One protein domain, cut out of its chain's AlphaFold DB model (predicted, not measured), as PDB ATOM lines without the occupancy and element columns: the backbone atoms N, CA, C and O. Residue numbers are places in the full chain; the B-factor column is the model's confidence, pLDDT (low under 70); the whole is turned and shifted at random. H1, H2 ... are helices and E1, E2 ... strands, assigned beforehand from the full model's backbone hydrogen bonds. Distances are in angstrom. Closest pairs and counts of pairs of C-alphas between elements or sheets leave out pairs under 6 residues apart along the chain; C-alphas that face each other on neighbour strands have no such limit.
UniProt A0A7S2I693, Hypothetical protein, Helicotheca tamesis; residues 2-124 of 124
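What this domain is: This is residues 2 to 124 of the 124 residues of the protein "Hypothetical protein" of Helicotheca tamesis (UniProt A0A7S2I693). With little regular structure, this elongated body of loops has a small antiparallel sheet, E2 E1 E3, toward one end and short helices toward the other. The long link, residues 51 to 82, runs back from the sheet end to the helices. Of 123 printed residues, 35 lie in E1 E2 H1 E3 H2 H3 H4, class mixed. It is only just compact, close to loose: radius of gyration of the C-alphas 16.5 A, spans 52 by 32 by 30 A.

Where its parts are: E1, residues 6 to 10, begins at C-alpha (-12.161, 51.465, 288.803). E2 is 16 to 18, H1 32 to 37, E3 47 to 50, H2 83 to 86, H3 89 to 92. H4, 112 to 120, ends at C-alpha (-6.263, 27.032, 287.319).

How they stand to each other: E1 and E2 form a hairpin, N 9 and O 17 2.9 A apart; between E1 and E3, N 8 and O 48 are 2.8 A apart. H1 and H2 are close but not clearly touching, closest C-alphas Val 36 and Thr 86, 5.5 A. In H1 and H4 every O i to N i+4 pair is within hydrogen-bond range.

The domain as a whole: The printed part has no cut; residue 55 has pLDDT under 70.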
ATOM      1  N   ASP A   2     -12.730  59.142 284.597       84.94
ATOM      2  CA  ASP A   2     -14.078  58.564 284.429       84.94
ATOM      3  C   ASP A   2     -14.638  58.134 285.802       84.94
ATOM      4  O   ASP A   2     -14.058  57.247 286.435       84.94
ATOM      5  N   PRO A   3     -15.748  58.729 286.282       88.25
ATOM      6  CA  PRO A   3     -16.286  58.438 287.612       88.25
ATOM      7  C   PRO A   3     -16.873  57.025 287.729       88.25
ATOM      8  O   PRO A   3     -17.181  56.574 288.826       88.25
ATOM      9  N   SER A   4     -17.054  56.325 286.608       90.88
ATOM     10  CA  SER A   4     -17.611  54.976 286.542       90.88
ATOM     11  C   SER A   4     -16.559  53.890 286.286       90.88
ATOM     12  O   SER A   4     -16.925  52.725 286.093       90.88
ATOM     13  N   ALA A   5     -15.281  54.267 286.237       92.06
ATOM     14  CA  ALA A   5     -14.152  53.356 286.120       92.06
ATOM     15  C   ALA A   5     -13.586  52.997 287.503       92.06
ATOM     16  O   ALA A   5     -13.773  53.718 288.484       92.06
ATOM     17  N   GLY A   6     -12.862  51.883 287.588       94.06
ATOM     18  CA  GLY A   6     -12.161  51.465 288.803       94.06
ATOM     19  C   GLY A   6     -12.640  50.135 289.374       94.06
ATOM     20  O   GLY A   6     -13.204  49.305 288.663       94.06
ATOM     21  N   LEU A   7     -12.342  49.915 290.654       96.38
ATOM     22  CA  LEU A   7     -12.578  48.652 291.344       96.38
ATOM     23  C   LEU A   7     -14.046  48.521 291.755       96.38
ATOM     24  O   LEU A   7     -14.603  49.396 292.417       96.38
ATOM     25  N   TYR A   8     -14.653  47.395 291.409       96.94
ATOM     26  CA  TYR A   8     -15.983  47.010 291.847       96.94
ATOM     27  C   TYR A   8     -15.927  45.690 292.603       96.94
ATOM     28  O   TYR A   8     -15.229  44.767 292.187       96.94
ATOM     29  N   ILE A   9     -16.704  45.582 293.677       96.44
ATOM     30  CA  ILE A   9     -16.880  44.338 294.432       96.44
ATOM     31  C   ILE A   9     -18.342  43.911 294.414       96.44
ATOM     32  O   ILE A   9     -19.258  44.737 294.489       96.44
ATOM     33  N   LYS A  10     -18.573  42.602 294.339       94.69
ATOM     34  CA  LYS A  10     -19.886  42.011 294.584       94.69
ATOM     35  C   LYS A  10     -19.937  41.610 296.051       94.69
ATOM     36  O   LYS A  10     -19.277  40.670 296.482       94.69
ATOM     37  N   SER A  11     -20.685  42.369 296.839       90.25
ATOM     38  CA  SER A  11     -20.849  42.085 298.263       90.25
ATOM     39  C   SER A  11     -21.703  40.832 298.497       90.25
ATOM     40  O   SER A  11     -22.462  40.399 297.630       90.25
ATOM     41  N   ARG A  12     -21.630  40.282 299.715       87.62
ATOM     42  CA  ARG A  12     -22.338  39.055 300.138       87.62
ATOM     43  C   ARG A  12     -23.868  39.158 300.145       87.62
ATOM     44  O   ARG A  12     -24.540  38.160 300.339       87.62
ATOM     45  N   ASN A  13     -24.434  40.353 299.969       87.38
ATOM     46  CA  ASN A  13     -25.880  40.545 299.794       87.38
ATOM     47  C   ASN A  13     -26.259  40.807 298.325       87.38
ATOM     48  O   ASN A  13     -27.352  41.289 298.039       87.38
ATOM     49  N   GLY A  14     -25.331  40.565 297.397       90.31
ATOM     50  CA  GLY A  14     -25.549  40.729 295.969       90.31
ATOM     51  C   GLY A  14     -25.442  42.167 295.467       90.31
ATOM     52  O   GLY A  14     -25.593  42.391 294.263       90.31
ATOM     53  N   LYS A  15     -25.134  43.157 296.316       94.44
ATOM     54  CA  LYS A  15     -24.925  44.534 295.850       94.44
ATOM     55  C   LYS A  15     -23.575  44.677 295.164       94.44
ATOM     56  O   LYS A  15     -22.555  44.231 295.695       94.44
ATOM     57  N   LEU A  16     -23.588  45.324 294.002       95.88
ATOM     58  CA  LEU A  16     -22.387  45.803 293.334       95.88
ATOM     59  C   LEU A  16     -21.964  47.119 293.994       95.88
ATOM     60  O   LEU A  16     -22.770  48.044 294.085       95.88
ATOM     61  N   VAL A  17     -20.724  47.193 294.461       96.44
ATOM     62  CA  VAL A  17     -20.179  48.360 295.160       96.44
ATOM     63  C   VAL A  17     -18.982  48.877 294.378       96.44
ATOM     64  O   VAL A  17     -18.061  48.113 294.098       96.44
ATOM     65  N   HIS A  18     -19.001  50.163 294.029       96.50
ATOM     66  CA  HIS A  18     -17.835  50.869 293.498       96.50
ATOM     67  C   HIS A  18     -16.934  51.256 294.666       96.50
ATOM     68  O   HIS A  18     -17.366  51.968 295.572       96.50
ATOM     69  N   VAL A  19     -15.714  50.730 294.684       95.50
ATOM     70  CA  VAL A  19     -14.780  50.929 295.792       95.50
ATOM     71  C   VAL A  19     -13.949  52.177 295.533       95.50
ATOM     72  O   VAL A  19     -13.254  52.270 294.523       95.50
ATOM     73  N   SER A  20     -13.991  53.108 296.486       92.81
ATOM     74  CA  SER A  20     -13.071  54.241 296.560       92.81
ATOM     75  C   SER A  20     -12.055  53.972 297.663       92.81
ATOM     76  O   SER A  20     -12.432  53.797 298.822       92.81
ATOM     77  N   ILE A  21     -10.779  53.884 297.292       93.50
ATOM     78  CA  ILE A  21      -9.669  53.704 298.231       93.50
ATOM     79  C   ILE A  21      -9.115  55.104 298.521       93.50
ATOM     80  O   ILE A  21      -8.778  55.804 297.563       93.50
ATOM     81  N   PRO A  22      -9.043  55.544 299.791       94.75
ATOM     82  CA  PRO A  22      -8.439  56.829 300.135       94.75
ATOM     83  C   PRO A  22      -6.984  56.929 299.662       94.75
ATOM     84  O   PRO A  22      -6.311  55.911 299.482       94.75
ATOM     85  N   SER A  23      -6.484  58.155 299.491       94.56
ATOM     86  CA  SER A  23      -5.053  58.365 299.262       94.56
ATOM     87  C   SER A  23      -4.242  57.826 300.441       94.56
ATOM     88  O   SER A  23      -4.732  57.769 301.570       94.56
ATOM     89  N   ASP A  24      -3.006  57.412 300.161       96.44
ATOM     90  CA  ASP A  24      -2.054  56.940 301.176       96.44
ATOM     91  C   ASP A  24      -2.560  55.738 301.997       96.44
ATOM     92  O   ASP A  24      -2.135  55.506 303.127       96.44
ATOM     93  N   CYS A  25      -3.473  54.949 301.419       96.88
ATOM     94  CA  CYS A  25      -4.023  53.739 302.018       96.88
ATOM     95  C   CYS A  25      -3.771  52.507 301.147       96.88
ATOM     96  O   CYS A  25      -3.754  52.570 299.917       96.88
ATOM     97  N   LEU A  26      -3.663  51.355 301.810       95.62
ATOM     98  CA  LEU A  26      -3.698  50.044 301.172       95.62
ATOM     99  C   LEU A  26      -5.077  49.415 301.366       95.62
ATOM    100  O   LEU A  26      -5.654  49.472 302.454       95.62
ATOM    101  N   ALA A  27      -5.594  48.789 300.314       95.81
ATOM    102  CA  ALA A  27      -6.780  47.953 300.410       95.81
ATOM    103  C   ALA A  27      -6.369  46.493 300.616       95.81
ATOM    104  O   ALA A  27      -5.501  45.982 299.911       95.81
ATOM    105  N   PHE A  28      -7.036  45.817 301.549       95.44
ATOM    106  CA  PHE A  28      -6.869  44.388 301.781       95.44
ATOM    107  C   PHE A  28      -8.088  43.642 301.263       95.44
ATOM    108  O   PHE A  28      -9.230  43.999 301.564       95.44
ATOM    109  N   GLN A  29      -7.831  42.578 300.515       94.88
ATOM    110  CA  GLN A  29      -8.847  41.638 300.088       94.88
ATOM    111  C   GLN A  29      -8.549  40.263 300.666       94.88
ATOM    112  O   GLN A  29      -7.411  39.807 300.673       94.88
ATOM    113  N   ILE A  30      -9.601  39.601 301.133       94.81
ATOM    114  CA  ILE A  30      -9.528  38.233 301.626       94.81
ATOM    115  C   ILE A  30      -9.661  37.269 300.446       94.81
ATOM    116  O   ILE A  30     -10.625  37.352 299.682       94.81
ATOM    117  N   GLY A  31      -8.697  36.353 300.332       96.06
ATOM    118  CA  GLY A  31      -8.711  35.239 299.387       96.06
ATOM    119  C   GLY A  31      -9.347  33.971 299.960       96.06
ATOM    120  O   GLY A  31      -9.650  33.868 301.152       96.06
ATOM    121  N   GLU A  32      -9.543  32.979 299.098       97.06
ATOM    122  CA  GLU A  32     -10.232  31.737 299.461       97.06
ATOM    123  C   GLU A  32      -9.456  30.876 300.461       97.06
ATOM    124  O   GLU A  32     -10.065  30.215 301.300       97.06
ATOM    125  N   THR A  33      -8.125  30.948 300.469       97.56
ATOM    126  CA  THR A  33      -7.335  30.221 301.466       97.56
ATOM    127  C   THR A  33      -7.590  30.733 302.885       97.56
ATOM    128  O   THR A  33      -7.806  29.947 303.805       97.56
ATOM    129  N   SER A  34      -7.676  32.053 303.078       97.38
ATOM    130  CA  SER A  34      -8.073  32.634 304.369       97.38
ATOM    131  C   SER A  34      -9.515  32.275 304.744       97.38
ATOM    132  O   SER A  34      -9.835  32.120 305.923       97.38
ATOM    133  N   GLN A  35     -10.402  32.119 303.757       97.19
ATOM    134  CA  GLN A  35     -11.762  31.629 303.982       97.19
ATOM    135  C   GLN A  35     -11.764  30.183 304.512       97.19
ATOM    136  O   GLN A  35     -12.476  29.905 305.477       97.19
ATOM    137  N   VAL A  36     -10.928  29.294 303.967       97.81
ATOM    138  CA  VAL A  36     -10.760  27.919 304.477       97.81
ATOM    139  C   VAL A  36     -10.181  27.922 305.894       97.81
ATOM    140  O   VAL A  36     -10.808  27.395 306.812       97.81
ATOM    141  N   HIS A  37      -9.044  28.590 306.106       97.62
ATOM    142  CA  HIS A  37      -8.358  28.611 307.405       97.62
ATOM    143  C   HIS A  37      -9.153  29.274 308.526       97.62
ATOM    144  O   HIS A  37      -8.935  28.985 309.697       97.62
ATOM    145  N   SER A  38     -10.090  30.158 308.192       97.25
ATOM    146  CA  SER A  38     -10.990  30.765 309.174       97.25
ATOM    147  C   SER A  38     -12.275  29.962 309.402       97.25
ATOM    148  O   SER A  38     -13.150  30.418 310.138       97.25
ATOM    149  N   GLY A  39     -12.438  28.801 308.756       96.69
ATOM    150  CA  GLY A  39     -13.668  28.010 308.827       96.69
ATOM    151  C   GLY A  39     -14.892  28.786 308.336       96.69
ATOM    152  O   GLY A  39     -15.967  28.679 308.920       96.69
ATOM    153  N   GLY A  40     -14.700  29.643 307.329       95.25
ATOM    154  CA  GLY A  40     -15.741  30.468 306.723       95.25
ATOM    155  C   GLY A  40     -16.113  31.754 307.470       95.25
ATOM    156  O   GLY A  40     -17.006  32.473 307.009       95.25
ATOM    157  N   ILE A  41     -15.440  32.097 308.577       95.19
ATOM    158  CA  ILE A  41     -15.631  33.396 309.255       95.19
ATOM    159  C   ILE A  41     -15.298  34.542 308.291       95.19
ATOM    160  O   ILE A  41     -16.065  35.502 308.157       95.19
ATOM    161  N   LEU A  42     -14.177  34.414 307.582       95.31
ATOM    162  CA  LEU A  42     -13.840  35.262 306.450       95.31
ATOM    163  C   LEU A  42     -14.418  34.643 305.170       95.31
ATOM    164  O   LEU A  42     -14.474  33.425 305.030       95.31
ATOM    165  N   GLN A  43     -14.871  35.482 304.240       94.12
ATOM    166  CA  GLN A  43     -15.388  35.048 302.938       94.12
ATOM    167  C   GLN A  43     -14.706  35.865 301.845       94.12
ATOM    168  O   GLN A  43     -14.734  37.097 301.896       94.12
ATOM    169  N   ALA A  44     -14.127  35.184 300.862       95.38
ATOM    170  CA  ALA A  44     -13.603  35.807 299.664       95.38
ATOM    171  C   ALA A  44     -14.755  36.400 298.843       95.38
ATOM    172  O   ALA A  44     -15.791  35.765 298.630       95.38
ATOM    173  N   THR A  45     -14.592  37.643 298.396       94.06
ATOM    174  CA  THR A  45     -15.621  38.357 297.627       94.06
ATOM    175  C   THR A  45     -15.171  38.580 296.188       94.06
ATOM    176  O   THR A  45     -14.056  39.079 295.987       94.06
ATOM    177  N   PRO A  46     -16.026  38.309 295.183       95.56
ATOM    178  CA  PRO A  46     -15.720  38.619 293.794       95.56
ATOM    179  C   PRO A  46     -15.472  40.110 293.592       95.56
ATOM    180  O   PRO A  46     -16.168  40.960 294.158       95.56
ATOM    181  N   HIS A  47     -14.514  40.418 292.729       96.50
ATOM    182  CA  HIS A  47     -14.169  41.779 292.364       96.50
ATOM    183  C   HIS A  47     -13.772  41.844 290.892       96.50
ATOM    184  O   HIS A  47     -13.374  40.844 290.300       96.50
ATOM    185  N   ALA A  48     -13.922  43.021 290.299       95.75
ATOM    186  CA  ALA A  48     -13.539  43.289 288.924       95.75
ATOM    187  C   ALA A  48     -13.131  44.754 288.777       95.75
ATOM    188  O   ALA A  48     -13.632  45.623 289.494       95.75
ATOM    189  N   VAL A  49     -12.255  45.040 287.820       95.06
ATOM    190  CA  VAL A  49     -11.923  46.414 287.439       95.06
ATOM    191  C   VAL A  49     -12.676  46.759 286.167       95.06
ATOM    192  O   VAL A  49     -12.586  46.057 285.162       95.06
ATOM    193  N   LYS A  50     -13.418  47.861 286.207       93.25
ATOM    194  CA  LYS A  50     -14.075  48.427 285.036       93.25
ATOM    195  C   LYS A  50     -13.176  49.493 284.415       93.25
ATOM    196  O   LYS A  50     -12.769  50.432 285.100       93.25
ATOM    197  N   GLY A  51     -12.873  49.338 283.128       89.94
ATOM    198  CA  GLY A  51     -12.094  50.309 282.358       89.94
ATOM    199  C   GLY A  51     -12.839  51.626 282.120       89.94
ATOM    200  O   GLY A  51     -14.069  51.687 282.214       89.94
ATOM    201  N   CYS A  52     -12.083  52.676 281.802       87.81
ATOM    202  CA  CYS A  52     -12.623  53.971 281.388       87.81
ATOM    203  C   CYS A  52     -13.343  53.852 280.038       87.81
ATOM    204  O   CYS A  52     -12.858  53.174 279.135       87.81
ATOM    205  N   ARG A  53     -14.476  54.543 279.881       83.25
ATOM    206  CA  ARG A  53     -15.197  54.631 278.597       83.25
ATOM    207  C   ARG A  53     -14.500  55.547 277.593       83.25
ATOM    208  O   ARG A  53     -14.569  55.294 276.399       83.25
ATOM    209  N   HIS A  54     -13.848  56.595 278.094       79.75
ATOM    210  CA  HIS A  54     -13.059  57.545 277.316       79.75
ATOM    211  C   HIS A  54     -11.721  57.728 278.032       79.75
ATOM    212  O   HIS A  54     -11.694  58.088 279.212       79.75
ATOM    213  N   SER A  55     -10.624  57.426 277.349       69.06
ATOM    214  CA  SER A  55      -9.270  57.456 277.907       69.06
ATOM    215  C   SER A  55      -8.344  58.235 276.979       69.06
ATOM    216  O   SER A  55      -7.467  57.658 276.338       69.06
ATOM    217  N   ASP A  56      -8.540  59.549 276.891       76.81
ATOM    218  CA  ASP A  56      -7.655  60.401 276.098       76.81
ATOM    219  C   ASP A  56      -6.384  60.695 276.902       76.81
ATOM    220  O   ASP A  56      -6.345  61.586 277.748       76.81
ATOM    221  N   GLY A  57      -5.350  59.882 276.669       81.19
ATOM    222  CA  GLY A  57      -4.004  60.095 277.210       81.19
ATOM    223  C   GLY A  57      -3.822  59.779 278.698       81.19
ATOM    224  O   GLY A  57      -2.858  60.250 279.295       81.19
ATOM    225  N   VAL A  58      -4.719  58.996 279.313       82.81
ATOM    226  CA  VAL A  58      -4.632  58.623 280.738       82.81
ATOM    227  C   VAL A  58      -4.734  57.110 280.910       82.81
ATOM    228  O   VAL A  58      -5.673  56.491 280.407       82.81
ATOM    229  N   THR A  59      -3.807  56.527 281.673       85.50
ATOM    230  CA  THR A  59      -3.848  55.121 282.099       85.50
ATOM    231  C   THR A  59      -4.251  54.998 283.568       85.50
ATOM    232  O   THR A  59      -4.182  55.952 284.348       85.50
ATOM    233  N   ARG A  60      -4.723  53.808 283.949       86.62
ATOM    234  CA  ARG A  60      -5.000  53.452 285.341       86.62
ATOM    235  C   ARG A  60      -4.014  52.378 285.762       86.62
ATOM    236  O   ARG A  60      -4.152  51.235 285.338       86.62
ATOM    237  N   GLU A  61      -3.126  52.729 286.677       90.06
ATOM    238  CA  GLU A  61      -2.177  51.785 287.254       90.06
ATOM    239  C   GLU A  61      -2.711  51.189 288.561       90.06
ATOM    240  O   GLU A  61      -3.471  51.806 289.316       90.06
ATOM    241  N   SER A  62      -2.359  49.938 288.831       92.69
ATOM    242  CA  SER A  62      -2.619  49.272 290.105       92.69
ATOM    243  C   SER A  62      -1.553  48.227 290.343       92.69
ATOM    244  O   SER A  62      -1.212  47.481 289.431       92.69
ATOM    245  N   PHE A  63      -1.072  48.153 291.576       95.31
ATOM    246  CA  PHE A  63      -0.128  47.132 291.989       95.31
ATOM    247  C   PHE A  63      -0.793  46.236 293.028       95.31
ATOM    248  O   PHE A  63      -1.186  46.704 294.097       95.31
ATOM    249  N   ALA A  64      -0.977  44.966 292.675       96.19
ATOM    250  CA  ALA A  64      -1.539  43.957 293.558       96.19
ATOM    251  C   ALA A  64      -0.418  43.038 294.043       96.19
ATOM    252  O   ALA A  64       0.356  42.524 293.238       96.19
ATOM    253  N   VAL A  65      -0.359  42.831 295.356       97.56
ATOM    254  CA  VAL A  65       0.535  41.862 295.991       97.56
ATOM    255  C   VAL A  65      -0.333  40.750 296.558       97.56
ATOM    256  O   VAL A  65      -1.199  41.005 297.396       97.56
ATOM    257  N   PHE A  66      -0.112  39.529 296.084       96.06
ATOM    258  CA  PHE A  66      -0.801  38.347 296.583       96.06
ATOM    259  C   PHE A  66       0.026  37.744 297.715       96.06
ATOM    260  O   PHE A  66       1.201  37.441 297.540       96.06
ATOM    261  N   MET A  67      -0.588  37.632 298.892       95.94
ATOM    262  CA  MET A  67      -0.020  36.916 300.031       95.94
ATOM    263  C   MET A  67      -0.690  35.551 300.097       95.94
ATOM    264  O   MET A  67      -1.918  35.468 300.184       95.94
ATOM    265  N   GLU A  68       0.115  34.502 300.058       95.00
ATOM    266  CA  GLU A  68      -0.343  33.123 299.952       95.00
ATOM    267  C   GLU A  68       0.375  32.216 300.959       95.00
ATOM    268  O   GLU A  68       1.416  32.604 301.498       95.00
ATOM    269  N   PRO A  69      -0.195  31.041 301.284       96.62
ATOM    270  CA  PRO A  69       0.521  30.028 302.047       96.62
ATOM    271  C   PRO A  69       1.731  29.494 301.286       96.62
ATOM    272  O   PRO A  69       1.852  29.653 300.075       96.62
ATOM    273  N   GLU A  70       2.574  28.758 302.004       97.69
ATOM    274  CA  GLU A  70       3.614  27.954 301.374       97.69
ATOM    275  C   GLU A  70       3.000  26.949 300.388       97.69
ATOM    276  O   GLU A  70       1.952  26.368 300.672       97.69
ATOM    277  N   TYR A  71       3.661  26.708 299.250       97.38
ATOM    278  CA  TYR A  71       3.103  25.904 298.152       97.38
ATOM    279  C   TYR A  71       2.664  24.496 298.589       97.38
ATOM    280  O   TYR A  71       1.604  24.016 298.200       97.38
ATOM    281  N   HIS A  72       3.431  23.852 299.468       98.12
ATOM    282  CA  HIS A  72       3.090  22.541 300.031       98.12
ATOM    283  C   HIS A  72       2.397  22.616 301.401       98.12
ATOM    284  O   HIS A  72       2.251  21.598 302.069       98.12
ATOM    285  N   GLY A  73       1.995  23.808 301.844       97.62
ATOM    286  CA  GLY A  73       1.326  24.014 303.123       97.62
ATOM    287  C   GLY A  73      -0.109  23.491 303.121       97.62
ATOM    288  O   GLY A  73      -0.862  23.707 302.169       97.62
ATOM    289  N   ASP A  74      -0.500  22.829 304.209       96.31
ATOM    290  CA  ASP A  74      -1.849  22.285 304.374       96.31
ATOM    291  C   ASP A  74      -2.908  23.389 304.427       96.31
ATOM    292  O   ASP A  74      -2.746  24.386 305.130       96.31
ATOM    293  N   MET A  75      -4.059  23.164 303.789       97.12
ATOM    294  CA  MET A  75      -5.232  24.038 303.905       97.12
ATOM    295  C   MET A  75      -6.257  23.486 304.902       97.12
ATOM    296  O   MET A  75      -7.411  23.227 304.562       97.12
ATOM    297  N   ASN A  76      -5.837  23.287 306.152       96.00
ATOM    298  CA  ASN A  76      -6.704  22.741 307.198       96.00
ATOM    299  C   ASN A  76      -7.793  23.735 307.636       96.00
ATOM    300  O   ASN A  76      -7.551  24.941 307.763       96.00
ATOM    301  N   ILE A  77      -8.983  23.200 307.919       96.88
ATOM    302  CA  ILE A  77     -10.073  23.931 308.577       96.88
ATOM    303  C   ILE A  77      -9.883  23.914 310.106       96.88
ATOM    304  O   ILE A  77      -9.308  22.955 310.627       96.88
ATOM    305  N   PRO A  78     -10.368  24.931 310.842       97.12
ATOM    306  CA  PRO A  78     -10.330  24.928 312.305       97.12
ATOM    307  C   PRO A  78     -11.076  23.740 312.922       97.12
ATOM    308  O   PRO A  78     -12.056  23.246 312.360       97.12
ATOM    309  N   GLU A  79     -10.664  23.332 314.121       96.31
ATOM    310  CA  GLU A  79     -11.351  22.288 314.885       96.31
ATOM    311  C   GLU A  79     -12.836  22.634 315.101       96.31
ATOM    312  O   GLU A  79     -13.208  23.784 315.351       96.31
ATOM    313  N   GLY A  80     -13.703  21.626 314.976       95.75
ATOM    314  CA  GLY A  80     -15.151  21.783 315.127       95.75
ATOM    315  C   GLY A  80     -15.856  22.458 313.944       95.75
ATOM    316  O   GLY A  80     -17.053  22.726 314.042       95.75
ATOM    317  N   LYS A  81     -15.150  22.734 312.839       96.88
ATOM    318  CA  LYS A  81     -15.740  23.206 311.578       96.88
ATOM    319  C   LYS A  81     -15.910  22.073 310.579       96.88
ATOM    320  O   LYS A  81     -15.169  21.093 310.606       96.88
ATOM    321  N   THR A  82     -16.865  22.233 309.669       95.50
ATOM    322  CA  THR A  82     -17.058  21.330 308.526       95.50
ATOM    323  C   THR A  82     -16.736  22.018 307.199       95.50
ATOM    324  O   THR A  82     -16.588  23.240 307.115       95.50
ATOM    325  N   VAL A  83     -16.641  21.234 306.123       94.44
ATOM    326  CA  VAL A  83     -16.481  21.758 304.755       94.44
ATOM    327  C   VAL A  83     -17.641  22.690 304.393       94.44
ATOM    328  O   VAL A  83     -17.451  23.701 303.714       94.44
ATOM    329  N   GLU A  84     -18.846  22.396 304.873       93.81
ATOM    330  CA  GLU A  84     -20.034  23.217 304.667       93.81
ATOM    331  C   GLU A  84     -19.882  24.602 305.307       93.81
ATOM    332  O   GLU A  84     -20.321  25.581 304.705       93.81
ATOM    333  N   ASP A  85     -19.200  24.721 306.446       95.50
ATOM    334  CA  ASP A  85     -18.987  26.015 307.104       95.50
ATOM    335  C   ASP A  85     -18.106  26.962 306.277       95.50
ATOM    336  O   ASP A  85     -18.298  28.178 306.313       95.50
ATOM    337  N   THR A  86     -17.168  26.421 305.488       95.62
ATOM    338  CA  THR A  86     -16.167  27.221 304.759       95.62
ATOM    339  C   THR A  86     -16.769  28.160 303.715       95.62
ATOM    340  O   THR A  86     -16.199  29.216 303.447       95.62
ATOM    341  N   GLN A  87     -17.930  27.838 303.136       93.38
ATOM    342  CA  GLN A  87     -18.591  28.679 302.138       93.38
ATOM    343  C   GLN A  87     -20.049  28.930 302.508       93.38
ATOM    344  O   GLN A  87     -20.920  28.062 302.396       93.38
ATOM    345  N   ARG A  88     -20.338  30.161 302.925       91.88
ATOM    346  CA  ARG A  88     -21.696  30.522 303.322       91.88
ATOM    347  C   ARG A  88     -22.614  30.569 302.104       91.88
ATOM    348  O   ARG A  88     -22.260  31.129 301.068       91.88
ATOM    349  N   LYS A  89     -23.837  30.055 302.265       91.00
ATOM    350  CA  LYS A  89     -24.861  30.049 301.204       91.00
ATOM    351  C   LYS A  89     -25.155  31.452 300.665       91.00
ATOM    352  O   LYS A  89     -25.369  31.617 299.470       91.00
ATOM    353  N   ASP A  90     -25.146  32.461 301.538       88.81
ATOM    354  CA  ASP A  90     -25.396  33.852 301.158       88.81
ATOM    355  C   ASP A  90     -24.255  34.470 300.341       88.81
ATOM    356  O   ASP A  90     -24.517  35.249 299.431       88.81
ATOM    357  N   ALA A  91     -23.005  34.093 300.609       87.25
ATOM    358  CA  ALA A  91     -21.863  34.489 299.794       87.25
ATOM    359  C   ALA A  91     -21.858  33.772 298.432       87.25
ATOM    360  O   ALA A  91     -21.574  34.395 297.412       87.25
ATOM    361  N   GLU A  92     -22.212  32.485 298.411       92.69
ATOM    362  CA  GLU A  92     -22.195  31.647 297.208       92.69
ATOM    363  C   GLU A  92     -23.306  31.996 296.210       92.69
ATOM    364  O   GLU A  92     -23.047  32.109 295.014       92.69
ATOM    365  N   GLN A  93     -24.535  32.241 296.679       93.38
ATOM    366  CA  GLN A  93     -25.688  32.490 295.797       93.38
ATOM    367  C   GLN A  93     -25.542  33.739 294.909       93.38
ATOM    368  O   GLN A  93     -26.239  33.870 293.906       93.38
ATOM    369  N   PHE A  94     -24.677  34.683 295.294       92.69
ATOM    370  CA  PHE A  94     -24.460  35.933 294.566       92.69
ATOM    371  C   PHE A  94     -23.151  35.965 293.784       92.69
ATOM    372  O   PHE A  94     -22.792  37.023 293.246       92.69
ATOM    373  N   LEU A  95     -22.442  34.838 293.707       93.75
ATOM    374  CA  LEU A  95     -21.286  34.723 292.836       93.75
ATOM    375  C   LEU A  95     -21.711  34.989 291.381       93.75
ATOM    376  O   LEU A  95     -22.749  34.493 290.934       93.75
ATOM    377  N   PRO A  96     -20.942  35.791 290.623       93.31
ATOM    378  CA  PRO A  96     -21.154  35.915 289.189       93.31
ATOM    379  C   PRO A  96     -21.087  34.536 288.506       93.31
ATOM    380  O   PRO A  96     -20.279  33.712 288.926       93.31
ATOM    381  N   PRO A  97     -21.837  34.293 287.414       91.75
ATOM    382  CA  PRO A  97     -21.836  32.994 286.725       91.75
ATOM    383  C   PRO A  97     -20.460  32.532 286.222       91.75
ATOM    384  O   PRO A  97     -20.237  31.341 286.025       91.75
ATOM    385  N   SER A  98     -19.542  33.473 285.997       91.75
ATOM    386  CA  SER A  98     -18.164  33.200 285.588       91.75
ATOM    387  C   SER A  98     -17.241  32.803 286.743       91.75
ATOM    388  O   SER A  98     -16.113  32.399 286.488       91.75
ATOM    389  N   VAL A  99     -17.675  32.924 288.000       93.75
ATOM    390  CA  VAL A  99     -16.866  32.610 289.182       93.75
ATOM    391  C   VAL A  99     -17.167  31.190 289.648       93.75
ATOM    392  O   VAL A  99     -18.315  30.825 289.891       93.75
ATOM    393  N   ARG A 100     -16.116  30.379 289.790       95.38
ATOM    394  CA  ARG A 100     -16.201  29.006 290.303       95.38
ATOM    395  C   ARG A 100     -16.288  29.016 291.824       95.38
ATOM    396  O   ARG A 100     -15.562  29.762 292.480       95.38
ATOM    397  N   THR A 101     -17.155  28.182 292.388       94.56
ATOM    398  CA  THR A 101     -17.318  28.094 293.844       94.56
ATOM    399  C   THR A 101     -16.060  27.504 294.487       94.56
ATOM    400  O   THR A 101     -15.241  26.876 293.810       94.56
ATOM    401  N   LEU A 102     -15.883  27.708 295.795       96.31
ATOM    402  CA  LEU A 102     -14.776  27.097 296.532       96.31
ATOM    403  C   LEU A 102     -14.936  25.576 296.511       96.31
ATOM    404  O   LEU A 102     -14.003  24.848 296.181       96.31
ATOM    405  N   ARG A 103     -16.156  25.099 296.786       94.31
ATOM    406  CA  ARG A 103     -16.480  23.667 296.861       94.31
ATOM    407  C   ARG A 103     -16.317  22.918 295.539       94.31
ATOM    408  O   ARG A 103     -16.176  21.701 295.558       94.31
ATOM    409  N   SER A 104     -16.337  23.605 294.395       95.25
ATOM    410  CA  SER A 104     -16.088  22.949 293.107       95.25
ATOM    411  C   SER A 104     -14.607  22.644 292.865       95.25
ATOM    412  O   SER A 104     -14.296  21.956 291.897       95.25
ATOM    413  N   ARG A 105     -13.697  23.183 293.688       96.50
ATOM    414  CA  ARG A 105     -12.242  23.106 293.482       96.50
ATOM    415  C   ARG A 105     -11.493  22.573 294.695       96.50
ATOM    416  O   ARG A 105     -10.678  21.672 294.544       96.50
ATOM    417  N   TRP A 106     -11.779  23.102 295.881       97.62
ATOM    418  CA  TRP A 106     -11.135  22.686 297.122       97.62
ATOM    419  C   TRP A 106     -11.806  21.446 297.717       97.62
ATOM    420  O   TRP A 106     -13.034  21.340 297.749       97.62
ATOM    421  N   LYS A 107     -10.990  20.528 298.232       96.62
ATOM    422  CA  LYS A 107     -11.412  19.326 298.955       96.62
ATOM    423  C   LYS A 107     -10.647  19.242 300.269       96.62
ATOM    424  O   LYS A 107      -9.490  19.651 300.346       96.62
ATOM    425  N   LEU A 108     -11.288  18.679 301.291       96.19
ATOM    426  CA  LEU A 108     -10.642  18.455 302.580       96.19
ATOM    427  C   LEU A 108      -9.378  17.600 302.397       96.19
ATOM    428  O   LEU A 108      -9.428  16.567 301.731       96.19
ATOM    429  N   GLY A 109      -8.271  18.045 302.992       95.81
ATOM    430  CA  GLY A 109      -6.961  17.400 302.882       95.81
ATOM    431  C   GLY A 109      -6.072  17.930 301.754       95.81
ATOM    432  O   GLY A 109      -4.920  17.525 301.696       95.81
ATOM    433  N   MET A 110      -6.564  18.833 300.895       97.94
ATOM    434  CA  MET A 110      -5.706  19.490 299.903       97.94
ATOM    435  C   MET A 110      -4.688  20.427 300.562       97.94
ATOM    436  O   MET A 110      -5.034  21.190 301.473       97.94
ATOM    437  N   ASN A 111      -3.464  20.434 300.041       98.25
ATOM    438  CA  ASN A 111      -2.511  21.517 300.276       98.25
ATOM    439  C   ASN A 111      -2.774  22.713 299.335       98.25
ATOM    440  O   ASN A 111      -3.633  22.665 298.446       98.25
ATOM    441  N   PHE A 112      -2.052  23.815 299.547       98.44
ATOM    442  CA  PHE A 112      -2.223  25.035 298.758       98.44
ATOM    443  C   PHE A 112      -1.912  24.843 297.266       98.44
ATOM    444  O   PHE A 112      -2.652  25.355 296.424       98.44
ATOM    445  N   GLY A 113      -0.875  24.080 296.924       98.31
ATOM    446  CA  GLY A 113      -0.503  23.777 295.544       98.31
ATOM    447  C   GLY A 113      -1.591  22.997 294.806       98.31
ATOM    448  O   GLY A 113      -2.026  23.415 293.737       98.31
ATOM    449  N   GLU A 114      -2.126  21.939 295.416       98.56
ATOM    450  CA  GLU A 114      -3.225  21.143 294.850       98.56
ATOM    451  C   GLU A 114      -4.491  21.980 294.638       98.56
ATOM    452  O   GLU A 114      -5.169  21.860 293.614       98.56
ATOM    453  N   PHE A 115      -4.813  22.858 295.595       98.12
ATOM    454  CA  PHE A 115      -5.928  23.788 295.445       98.12
ATOM    455  C   PHE A 115      -5.676  24.823 294.340       98.12
ATOM    456  O   PHE A 115      -6.604  25.169 293.599       98.12
ATOM    457  N   SER A 116      -4.442  25.303 294.202       97.31
ATOM    458  CA  SER A 116      -4.043  26.235 293.144       97.31
ATOM    459  C   SER A 116      -4.188  25.588 291.769       97.31
ATOM    460  O   SER A 116      -4.859  26.150 290.904       97.31
ATOM    461  N   ASP A 117      -3.689  24.365 291.592       97.88
ATOM    462  CA  ASP A 117      -3.807  23.597 290.348       97.88
ATOM    463  C   ASP A 117      -5.274  23.338 289.977       97.88
ATOM    464  O   ASP A 117      -5.699  23.608 288.849       97.88
ATOM    465  N   ALA A 118      -6.088  22.898 290.946       98.06
ATOM    466  CA  ALA A 118      -7.529  22.729 290.761       98.06
ATOM    467  C   ALA A 118      -8.231  24.052 290.409       98.06
ATOM    468  O   ALA A 118      -9.243  24.058 289.704       98.06
ATOM    469  N   THR A 119      -7.703  25.179 290.890       96.50
ATOM    470  CA  THR A 119      -8.212  26.510 290.563       96.50
ATOM    471  C   THR A 119      -7.877  26.912 289.146       96.50
ATOM    472  O   THR A 119      -8.795  27.297 288.424       96.50
ATOM    473  N   PHE A 120      -6.632  26.756 288.704       95.88
ATOM    474  CA  PHE A 120      -6.263  27.032 287.319       95.88
ATOM    475  C   PHE A 120      -7.063  26.159 286.341       95.88
ATOM    476  O   PHE A 120      -7.676  26.691 285.417       95.88
ATOM    477  N   ALA A 121      -7.182  24.856 286.607       96.94
ATOM    478  CA  ALA A 121      -7.939  23.922 285.767       96.94
ATOM    479  C   ALA A 121      -9.453  24.212 285.679       96.94
ATOM    480  O   ALA A 121     -10.150  23.654 284.838       96.94
ATOM    481  N   ALA A 122     -10.010  25.054 286.555       95.12
ATOM    482  CA  ALA A 122     -11.432  25.402 286.517       95.12
ATOM    483  C   ALA A 122     -11.750  26.598 285.592       95.12
ATOM    484  O   ALA A 122     -12.934  26.898 285.355       95.12
ATOM    485  N   PHE A 123     -10.714  27.291 285.106       88.19
ATOM    486  CA  PHE A 123     -10.809  28.467 284.234       88.19
ATOM    487  C   PHE A 123     -10.158  28.276 282.856       88.19
ATOM    488  O   PHE A 123     -10.413  29.097 281.972       88.19
ATOM    489  N   TYR A 124      -9.381  27.209 282.670       80.31
ATOM    490  CA  TYR A 124      -8.702  26.834 281.427       80.31
ATOM    491  C   TYR A 124      -9.022  25.385 281.070       80.31
ATOM    492  O   TYR A 124      -9.156  25.107 279.858       80.31
TER     493      TYR A 124